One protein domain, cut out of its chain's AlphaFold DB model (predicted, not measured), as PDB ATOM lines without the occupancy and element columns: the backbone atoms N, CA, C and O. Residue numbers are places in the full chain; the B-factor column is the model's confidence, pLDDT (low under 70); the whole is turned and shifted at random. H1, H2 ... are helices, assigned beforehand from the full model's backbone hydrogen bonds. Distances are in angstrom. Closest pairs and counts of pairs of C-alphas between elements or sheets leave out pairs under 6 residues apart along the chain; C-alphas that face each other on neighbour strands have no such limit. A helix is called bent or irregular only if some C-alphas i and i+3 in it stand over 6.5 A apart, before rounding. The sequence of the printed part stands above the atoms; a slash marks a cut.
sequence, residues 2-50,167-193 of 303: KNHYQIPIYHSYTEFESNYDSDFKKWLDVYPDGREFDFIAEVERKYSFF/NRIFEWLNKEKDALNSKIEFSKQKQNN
ATOM      1  N   LYS A   2      69.681  56.815 102.413       44.34
ATOM      2  CA  LYS A   2      69.696  55.999 101.189       44.34
ATOM      3  C   LYS A   2      68.264  55.982 100.649       44.34
ATOM      4  O   LYS A   2      67.352  55.677 101.412       44.34
ATOM      5  N   ASN A   3      68.067  56.363  99.388       51.44
ATOM      6  CA  ASN A   3      66.774  56.202  98.727       51.44
ATOM      7  C   ASN A   3      66.475  54.704  98.668       51.44
ATOM      8  O   ASN A   3      67.146  53.965  97.953       51.44
ATOM      9  N   HIS A   4      65.511  54.252  99.463       68.19
ATOM     10  CA  HIS A   4      64.964  52.915  99.311       68.19
ATOM     11  C   HIS A   4      64.020  52.955  98.115       68.19
ATOM     12  O   HIS A   4      62.991  53.626  98.164       68.19
ATOM     13  N   TYR A   5      64.390  52.279  97.029       79.56
ATOM     14  CA  TYR A   5      63.457  52.057  95.935       79.56
ATOM     15  C   TYR A   5      62.314  51.175  96.445       79.56
ATOM     16  O   TYR A   5      62.553  50.086  96.972       79.56
ATOM     17  N   GLN A   6      61.083  51.669  96.329       82.44
ATOM     18  CA  GLN A   6      59.887  50.945  96.731       82.44
ATOM     19  C   GLN A   6      59.162  50.462  95.480       82.44
ATOM     20  O   GLN A   6      58.788  51.266  94.631       82.44
ATOM     21  N   ILE A   7      58.952  49.148  95.390       86.38
ATOM     22  CA  ILE A   7      58.175  48.540  94.311       86.38
ATOM     23  C   ILE A   7      56.728  49.059  94.410       86.38
ATOM     24  O   ILE A   7      56.117  48.907  95.482       86.38
ATOM     25  N   PRO A   8      56.193  49.687  93.346       87.12
ATOM     26  CA  PRO A   8      54.832  50.206  93.339       87.12
ATOM     27  C   PRO A   8      53.810  49.066  93.364       87.12
ATOM     28  O   PRO A   8      54.100  47.932  92.979       87.12
ATOM     29  N   ILE A   9      52.599  49.371  93.824       87.56
ATOM     30  CA  ILE A   9      51.466  48.456  93.695       87.56
ATOM     31  C   ILE A   9      50.771  48.769  92.376       87.56
ATOM     32  O   ILE A   9      50.237  49.856  92.175       87.56
ATOM     33  N   TYR A  10      50.788  47.801  91.470       89.94
ATOM     34  CA  TYR A  10      50.110  47.914  90.187       89.94
ATOM     35  C   TYR A  10      48.644  47.547  90.312       89.94
ATOM     36  O   TYR A  10      48.317  46.471  90.813       89.94
ATOM     37  N   HIS A  11      47.766  48.404  89.798       87.69
ATOM     38  CA  HIS A  11      46.316  48.208  89.859       87.69
ATOM     39  C   HIS A  11      45.771  47.477  88.628       87.69
ATOM     40  O   HIS A  11      44.590  47.131  88.584       87.69
ATOM     41  N   SER A  12      46.620  47.242  87.624       88.44
ATOM     42  CA  SER A  12      46.306  46.398  86.476       88.44
ATOM     43  C   SER A  12      47.510  45.570  86.019       88.44
ATOM     44  O   SER A  12      48.658  45.977  86.188       88.44
ATOM     45  N   TYR A  13      47.249  44.425  85.386       89.31
ATOM     46  CA  TYR A  13      48.301  43.589  84.797       89.31
ATOM     47  C   TYR A  13      49.096  44.331  83.708       89.31
ATOM     48  O   TYR A  13      50.316  44.250  83.674       89.31
ATOM     49  N   THR A  14      48.417  45.100  82.851       89.12
ATOM     50  CA  THR A  14      49.066  45.875  81.782       89.12
ATOM     51  C   THR A  14      50.001  46.950  82.338       89.12
ATOM     52  O   THR A  14      51.074  47.189  81.789       89.12
ATOM     53  N   GLU A  15      49.615  47.593  83.441       92.00
ATOM     54  CA  GLU A  15      50.473  48.552  84.141       92.00
ATOM     55  C   GLU A  15      51.732  47.864  84.684       92.00
ATOM     56  O   GLU A  15      52.830  48.356  84.456       92.00
ATOM     57  N   PHE A  16      51.590  46.696  85.317       94.69
ATOM     58  CA  PHE A  16      52.726  45.901  85.789       94.69
ATOM     59  C   PHE A  16      53.677  45.515  84.645       94.69
ATOM     60  O   PHE A  16      54.864  45.834  84.691       94.69
ATOM     61  N   GLU A  17      53.153  44.881  83.594       92.88
ATOM     62  CA  GLU A  17      53.953  44.369  82.475       92.88
ATOM     63  C   GLU A  17      54.706  45.497  81.751       92.88
ATOM     64  O   GLU A  17      55.885  45.362  81.435       92.88
ATOM     65  N   SER A  18      54.053  46.645  81.543       93.38
ATOM     66  CA  SER A  18      54.661  47.794  80.856       93.38
ATOM     67  C   SER A  18      55.761  48.500  81.656       93.38
ATOM     68  O   SER A  18      56.605  49.169  81.060       93.38
ATOM     69  N   ASN A  19      55.773  48.359  82.985       95.00
ATOM     70  CA  ASN A  19      56.731  49.044  83.853       95.00
ATOM     71  C   ASN A  19      57.817  48.124  84.425       95.00
ATOM     72  O   ASN A  19      58.833  48.644  84.896       95.00
ATOM     73  N   TYR A  20      57.648  46.799  84.340       94.62
ATOM     74  CA  TYR A  20      58.540  45.798  84.931       94.62
ATOM     75  C   TYR A  20      60.027  46.056  84.636       94.62
ATOM     76  O   TYR A  20      60.814  46.229  85.566       94.62
ATOM     77  N   ASP A  21      60.411  46.188  83.362       93.69
ATOM     78  CA  ASP A  21      61.812  46.415  82.970       93.69
ATOM     79  C   ASP A  21      62.381  47.721  83.539       93.69
ATOM     80  O   ASP A  21      63.562  47.819  83.885       93.69
ATOM     81  N   SER A  22      61.548  48.763  83.594       95.25
ATOM     82  CA  SER A  22      61.955  50.069  84.109       95.25
ATOM     83  C   SER A  22      62.168  50.023  85.620       95.25
ATOM     84  O   SER A  22      63.103  50.631  86.137       95.25
ATOM     85  N   ASP A  23      61.327  49.268  86.317       94.81
ATOM     86  CA  ASP A  23      61.358  49.117  87.760       94.81
ATOM     87  C   ASP A  23      62.481  48.198  88.208       94.81
ATOM     88  O   ASP A  23      63.152  48.501  89.192       94.81
ATOM     89  N   PHE A  24      62.752  47.140  87.445       94.69
ATOM     90  CA  PHE A  24      63.910  46.294  87.668       94.69
ATOM     91  C   PHE A  24      65.212  47.104  87.574       94.69
ATOM     92  O   PHE A  24      66.059  47.007  88.457       94.69
ATOM     93  N   LYS A  25      65.348  47.988  86.574       93.94
ATOM     94  CA  LYS A  25      66.516  48.884  86.453       93.94
ATOM     95  C   LYS A  25      66.667  49.817  87.654       93.94
ATOM     96  O   LYS A  25      67.745  49.880  88.235       93.94
ATOM     97  N   LYS A  26      65.587  50.488  88.070       94.31
ATOM     98  CA  LYS A  26      65.607  51.354  89.266       94.31
ATOM     99  C   LYS A  26      65.934  50.566  90.537       94.31
ATOM    100  O   LYS A  26      66.583  51.085  91.440       94.31
ATOM    101  N   TRP A  27      65.468  49.321  90.628       94.56
ATOM    102  CA  TRP A  27      65.774  48.440  91.748       94.56
ATOM    103  C   TRP A  27      67.261  48.052  91.761       94.56
ATOM    104  O   TRP A  27      67.889  48.133  92.815       94.56
ATOM    105  N   LEU A  28      67.857  47.745  90.604       93.31
ATOM    106  CA  LEU A  28      69.299  47.488  90.473       93.31
ATOM    107  C   LEU A  28      70.166  48.702  90.834       93.31
ATOM    108  O   LEU A  28      71.242  48.522  91.396       93.31
ATOM    109  N   ASP A  29      69.697  49.931  90.597       93.50
ATOM    110  CA  ASP A  29      70.414  51.141  91.036       93.50
ATOM    111  C   ASP A  29      70.587  51.194  92.570       93.50
ATOM    112  O   ASP A  29      71.523  51.813  93.081       93.50
ATOM    113  N   VAL A  30      69.694  50.534  93.318       92.50
ATOM    114  CA  VAL A  30      69.766  50.400  94.784       92.50
ATOM    115  C   VAL A  30      70.465  49.104  95.207       92.50
ATOM    116  O   VAL A  30      71.186  49.101  96.209       92.50
ATOM    117  N   TYR A  31      70.274  48.024  94.446       89.81
ATOM    118  CA  TYR A  31      70.804  46.685  94.703       89.81
ATOM    119  C   TYR A  31      71.656  46.200  93.514       89.81
ATOM    120  O   TYR A  31      71.215  45.336  92.756       89.81
ATOM    121  N   PRO A  32      72.885  46.724  93.339       89.19
ATOM    122  CA  PRO A  32      73.686  46.503  92.127       89.19
ATOM    123  C   PRO A  32      74.151  45.055  91.927       89.19
ATOM    124  O   PRO A  32      74.402  44.649  90.797       89.19
ATOM    125  N   ASP A  33      74.242  44.275  93.007       90.06
ATOM    126  CA  ASP A  33      74.564  42.841  92.958       90.06
ATOM    127  C   ASP A  33      73.317  41.958  92.782       90.06
ATOM    128  O   ASP A  33      73.420  40.739  92.628       90.06
ATOM    129  N   GLY A  34      72.130  42.565  92.846       88.56
ATOM    130  CA  GLY A  34      70.868  41.877  92.666       88.56
ATOM    131  C   GLY A  34      70.705  41.386  91.233       88.56
ATOM    132  O   GLY A  34      71.255  41.934  90.278       88.56
ATOM    133  N   ARG A  35      69.922  40.326  91.067       91.75
ATOM    134  CA  ARG A  35      69.549  39.792  89.759       91.75
ATOM    135  C   ARG A  35      68.043  39.827  89.611       91.75
ATOM    136  O   ARG A  35      67.301  40.025  90.568       91.75
ATOM    137  N   GLU A  36      67.587  39.575  88.396       91.50
ATOM    138  CA  GLU A  36      66.160  39.576  88.087       91.50
ATOM    139  C   GLU A  36      65.371  38.587  88.956       91.50
ATOM    140  O   GLU A  36      64.280  38.898  89.416       91.50
ATOM    141  N   PHE A  37      65.969  37.443  89.298       91.19
ATOM    142  CA  PHE A  37      65.364  36.479  90.218       91.19
ATOM    143  C   PHE A  37      65.091  37.071  91.613       91.19
ATOM    144  O   PHE A  37      64.051  36.800  92.212       91.19
ATOM    145  N   ASP A  38      66.009  37.900  92.111       92.44
ATOM    146  CA  ASP A  38      65.894  38.560  93.412       92.44
ATOM    147  C   ASP A  38      64.822  39.663  93.360       92.44
ATOM    148  O   ASP A  38      64.013  39.795  94.277       92.44
ATOM    149  N   PHE A  39      64.750  40.400  92.245       93.75
ATOM    150  CA  PHE A  39      63.693  41.385  92.011       93.75
ATOM    151  C   PHE A  39      62.307  40.735  91.959       93.75
ATOM    152  O   PHE A  39      61.386  41.204  92.625       93.75
ATOM    153  N   ILE A  40      62.165  39.626  91.230       93.38
ATOM    154  CA  ILE A  40      60.915  38.867  91.176       93.38
ATOM    155  C   ILE A  40      60.489  38.433  92.587       93.38
ATOM    156  O   ILE A  40      59.326  38.612  92.946       93.38
ATOM    157  N   ALA A  41      61.407  37.908  93.404       90.62
ATOM    158  CA  ALA A  41      61.100  37.505  94.778       90.62
ATOM    159  C   ALA A  41      60.612  38.688  95.638       90.62
ATOM    160  O   ALA A  41      59.680  38.539  96.433       90.62
ATOM    161  N   GLU A  42      61.185  39.880  95.453       91.19
ATOM    162  CA  GLU A  42      60.729  41.096  96.132       91.19
ATOM    163  C   GLU A  42      59.339  41.553  95.673       91.19
ATOM    164  O   GLU A  42      58.523  41.963  96.506       91.19
ATOM    165  N   VAL A  43      59.030  41.444  94.375       91.81
ATOM    166  CA  VAL A  43      57.674  41.689  93.861       91.81
ATOM    167  C   VAL A  43      56.699  40.699  94.503       91.81
ATOM    168  O   VAL A  43      55.704  41.117  95.091       91.81
ATOM    169  N   GLU A  44      56.993  39.399  94.496       88.94
ATOM    170  CA  GLU A  44      56.122  38.393  95.119       88.94
ATOM    171  C   GLU A  44      55.885  38.673  96.604       88.94
ATOM    172  O   GLU A  44      54.742  38.634  97.058       88.94
ATOM    173  N   ARG A  45      56.941  39.021  97.349       86.75
ATOM    174  CA  ARG A  45      56.854  39.398  98.764       86.75
ATOM    175  C   ARG A  45      55.982  40.635  98.971       86.75
ATOM    176  O   ARG A  45      55.234  40.704  99.940       86.75
ATOM    177  N   LYS A  46      56.049  41.628  98.080       87.00
ATOM    178  CA  LYS A  46      55.201  42.830  98.141       87.00
ATOM    179  C   LYS A  46      53.720  42.481  97.958       87.00
ATOM    180  O   LYS A  46      52.886  43.016  98.688       87.00
ATOM    181  N   TYR A  47      53.393  41.580  97.032       85.25
ATOM    182  CA  TYR A  47      52.013  41.155  96.783       85.25
ATOM    183  C   TYR A  47      51.508  40.118  97.797       85.25
ATOM    184  O   TYR A  47      50.312  40.096  98.081       85.25
ATOM    185  N   SER A  48      52.382  39.307  98.405       80.25
ATOM    186  CA  SER A  48      51.985  38.284  99.385       80.25
ATOM    187  C   SER A  48      51.268  38.875 100.599       80.25
ATOM    188  O   SER A  48      50.405  38.222 101.178       80.25
ATOM    189  N   PHE A  49      51.558  40.136 100.941       78.25
ATOM    190  CA  PHE A  49      50.864  40.871 102.002       78.25
ATOM    191  C   PHE A  49      49.350  40.989 101.781       78.25
ATOM    192  O   PHE A  49      48.635  41.262 102.743       78.25
ATOM    193  N   PHE A  50      48.841  40.787 100.560       77.62
ATOM    194  CA  PHE A  50      47.417  40.887 100.232       77.62
ATOM    195  C   PHE A  50      46.588  39.635 100.496       77.62
ATOM    196  O   PHE A  50      45.367  39.747 100.617       77.62
ATOM    197  N   ASN A 167      46.690  37.703  90.188       83.25
ATOM    198  CA  ASN A 167      46.864  36.327  89.709       83.25
ATOM    199  C   ASN A 167      47.629  36.272  88.380       83.25
ATOM    200  O   ASN A 167      48.554  35.478  88.234       83.25
ATOM    201  N   ARG A 168      47.313  37.177  87.444       87.38
ATOM    202  CA  ARG A 168      48.023  37.283  86.159       87.38
ATOM    203  C   ARG A 168      49.471  37.728  86.339       87.38
ATOM    204  O   ARG A 168      50.345  37.235  85.636       87.38
ATOM    205  N   ILE A 169      49.727  38.627  87.290       90.50
ATOM    206  CA  ILE A 169      51.083  39.042  87.666       90.50
ATOM    207  C   ILE A 169      51.871  37.824  88.154       90.50
ATOM    208  O   ILE A 169      52.950  37.568  87.639       90.50
ATOM    209  N   PHE A 170      51.331  37.012  89.068       88.38
ATOM    210  CA  PHE A 170      52.022  35.801  89.528       88.38
ATOM    211  C   PHE A 170      52.241  34.767  88.423       88.38
ATOM    212  O   PHE A 170      53.317  34.178  88.351       88.38
ATOM    213  N   GLU A 171      51.252  34.542  87.555       88.19
ATOM    214  CA  GLU A 171      51.422  33.677  86.382       88.19
ATOM    215  C   GLU A 171      52.566  34.163  85.489       88.19
ATOM    216  O   GLU A 171      53.365  33.357  85.010       88.19
ATOM    217  N   TRP A 172      52.658  35.475  85.277       92.81
ATOM    218  CA  TRP A 172      53.728  36.086  84.503       92.81
ATOM    219  C   TRP A 172      55.087  35.950  85.193       92.81
ATOM    220  O   TRP A 172      56.031  35.484  84.566       92.81
ATOM    221  N   LEU A 173      55.179  36.248  86.493       91.44
ATOM    222  CA  LEU A 173      56.417  36.112  87.270       91.44
ATOM    223  C   LEU A 173      56.936  34.668  87.249       91.44
ATOM    224  O   LEU A 173      58.136  34.447  87.114       91.44
ATOM    225  N   ASN A 174      56.043  33.679  87.342       89.50
ATOM    226  CA  ASN A 174      56.411  32.267  87.227       89.50
ATOM    227  C   ASN A 174      56.954  31.933  85.832       89.50
ATOM    228  O   ASN A 174      57.995  31.292  85.726       89.50
ATOM    229  N   LYS A 175      56.304  32.418  84.765       90.00
ATOM    230  CA  LYS A 175      56.812  32.247  83.393       90.00
ATOM    231  C   LYS A 175      58.180  32.894  83.208       90.00
ATOM    232  O   LYS A 175      59.038  32.296  82.563       90.00
ATOM    233  N   GLU A 176      58.403  34.076  83.776       90.75
ATOM    234  CA  GLU A 176      59.695  34.754  83.667       90.75
ATOM    235  C   GLU A 176      60.779  34.007  84.454       90.75
ATOM    236  O   GLU A 176      61.872  33.788  83.935       90.75
ATOM    237  N   LYS A 177      60.468  33.486  85.650       90.06
ATOM    238  CA  LYS A 177      61.365  32.570  86.381       90.06
ATOM    239  C   LYS A 177      61.723  31.338  85.553       90.06
ATOM    240  O   LYS A 177      62.899  30.991  85.468       90.06
ATOM    241  N   ASP A 178      60.739  30.694  84.932       88.38
ATOM    242  CA  ASP A 178      60.961  29.517  84.089       88.38
ATOM    243  C   ASP A 178      61.822  29.862  82.867       88.38
ATOM    244  O   ASP A 178      62.736  29.111  82.511       88.38
ATOM    245  N   ALA A 179      61.599  31.026  82.253       87.38
ATOM    246  CA  ALA A 179      62.407  31.529  81.149       87.38
ATOM    247  C   ALA A 179      63.848  31.836  81.585       87.38
ATOM    248  O   ALA A 179      64.793  31.509  80.864       87.38
ATOM    249  N   LEU A 180      64.045  32.422  82.767       86.81
ATOM    250  CA  LEU A 180      65.362  32.677  83.353       86.81
ATOM    251  C   LEU A 180      66.099  31.373  83.662       86.81
ATOM    252  O   LEU A 180      67.255  31.221  83.264       86.81
ATOM    253  N   ASN A 181      65.424  30.407  84.284       82.19
ATOM    254  CA  ASN A 181      65.966  29.074  84.535       82.19
ATOM    255  C   ASN A 181      66.355  28.384  83.222       82.19
ATOM    256  O   ASN A 181      67.483  27.911  83.081       82.19
ATOM    257  N   SER A 182      65.486  28.448  82.212       81.00
ATOM    258  CA  SER A 182      65.760  27.918  80.876       81.00
ATOM    259  C   SER A 182      66.956  28.609  80.217       81.00
ATOM    260  O   SER A 182      67.791  27.937  79.626       81.00
ATOM    261  N   LYS A 183      67.107  29.938  80.332       77.56
ATOM    262  CA  LYS A 183      68.278  30.686  79.825       77.56
ATOM    263  C   LYS A 183      69.567  30.280  80.552       77.56
ATOM    264  O   LYS A 183      70.624  30.178  79.922       77.56
ATOM    265  N   ILE A 184      69.502  30.020  81.857       74.62
ATOM    266  CA  ILE A 184      70.631  29.511  82.651       74.62
ATOM    267  C   ILE A 184      71.009  28.096  82.186       74.62
ATOM    268  O   ILE A 184      72.185  27.799  81.993       74.62
ATOM    269  N   GLU A 185      70.034  27.230  81.927       70.00
ATOM    270  CA  GLU A 185      70.273  25.890  81.384       70.00
ATOM    271  C   GLU A 185      70.804  25.929  79.944       70.00
ATOM    272  O   GLU A 185      71.773  25.243  79.618       70.00
ATOM    273  N   PHE A 186      70.258  26.795  79.087       56.28
ATOM    274  CA  PHE A 186      70.695  26.946  77.699       56.28
ATOM    275  C   PHE A 186      72.092  27.565  77.592       56.28
ATOM    276  O   PHE A 186      72.853  27.217  76.693       56.28
ATOM    277  N   SER A 187      72.465  28.473  78.499       52.84
ATOM    278  CA  SER A 187      73.826  29.028  78.567       52.84
ATOM    279  C   SER A 187      74.837  27.992  79.065       52.84
ATOM    280  O   SER A 187      75.922  27.893  78.483       52.84
ATOM    281  N   LYS A 188      74.451  27.129  80.016       53.41
ATOM    282  CA  LYS A 188      75.211  25.916  80.368       53.41
ATOM    283  C   LYS A 188      75.361  24.974  79.159       53.41
ATOM    284  O   LYS A 188      76.450  24.462  78.915       53.41
ATOM    285  N   GLN A 189      74.320  24.806  78.339       50.41
ATOM    286  CA  GLN A 189      74.366  23.983  77.119       50.41
ATOM    287  C   GLN A 189      75.154  24.626  75.956       50.41
ATOM    288  O   GLN A 189      75.840  23.925  75.217       50.41
ATOM    289  N   LYS A 190      75.149  25.955  75.787       43.06
ATOM    290  CA  LYS A 190      75.947  26.657  74.757       43.06
ATOM    291  C   LYS A 190      77.444  26.663  75.073       43.06
ATOM    292  O   LYS A 190      78.254  26.509  74.158       43.06
ATOM    293  N   GLN A 191      77.820  26.733  76.352       42.62
ATOM    294  CA  GLN A 191      79.190  26.418  76.788       42.62
ATOM    295  C   GLN A 191      79.564  24.943  76.526       42.62
ATOM    296  O   GLN A 191      80.748  24.596  76.469       42.62
ATOM    297  N   ASN A 192      78.575  24.071  76.297       40.41
ATOM    298  CA  ASN A 192      78.791  22.686  75.886       40.41
ATOM    299  C   ASN A 192      78.862  22.468  74.369       40.41
ATOM    300  O   ASN A 192      79.599  21.582  73.950       40.41
ATOM    301  N   ASN A 193      78.225  23.319  73.558       36.22
ATOM    302  CA  ASN A 193      78.060  23.084  72.117       36.22
ATOM    303  C   ASN A 193      78.979  23.906  71.189       36.22
ATOM    304  O   ASN A 193      78.876  23.766  69.973       36.22
TER     305      ASN A 193
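Overview. This is residues 2 to 50 and 167 to 193 of the 303 residues of an uncharacterized protein of Flavobacterium ummariense (UniProt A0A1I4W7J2). Three helices form a small body with one long arm: H2 and the first part of H3 pack side by side, running opposite ways, and H1, kinked near residue 21, meets H3 with its first part and H2 with its later part. The far end of H3, residues 182 to 193, sticks out from this body, while residues 2 to 12, in no named element, run beside H1. The printed part has 76 residues with three named helices, in the order H1, H2, H3, and no named strand; its class is all helix. It is only just loose, close to compact, with a radius of gyration of the C-alphas of 14.0 A and spans of 43 by 32 by 21 A.

Along the chain. H1, residues 13 to 30, begins at C-alpha 13 (48.301, 43.589, 84.797) and is 24.6 A long. It is irregular: C-alphas 18 and 21 are 7.6 A apart. H2, residues 36 to 48, is 18.2 A long. H3, residues 167 to 193, is 38.2 A long and ends at C-alpha 193 (78.060, 23.084, 72.117).

Arrangement. H1 and H2 only just touch, with 3 pairs of C-alphas within 8 A, the closest being Phe 24 and Phe 39 at 6.6 A; they run opposite ways at a steep tilt of 59 degrees. Residues 13 to 17 of H1 touch residues 168 to 169 of H3, the closest C-alphas being Tyr 13 and Ile 169 at 6.1 A, at a steep tilt of 57 degrees, the same way. H3 touches H2 with residues 170 to 180, the closest C-alphas being Ile 40 and Leu 173 at 6.6 A, at a shallow tilt of 18 degrees, opposite ways. Every O i to N i+4 pair is within hydrogen-bond range in H2 and H3; in H1 11 of 14 are.

Size, cuts and confidence. The C-alphas of Phe 50 and Asn 193, the two farthest apart, are 45.2 A apart. Residues 51 to 166 are not printed, and C-alphas 50 and 167 are 11.5 A apart across this cut. The link from H1 to H2 is tight. The mean pLDDT of the printed part is 83.0; residues 2 to 4 and 186 to 193 are under 70.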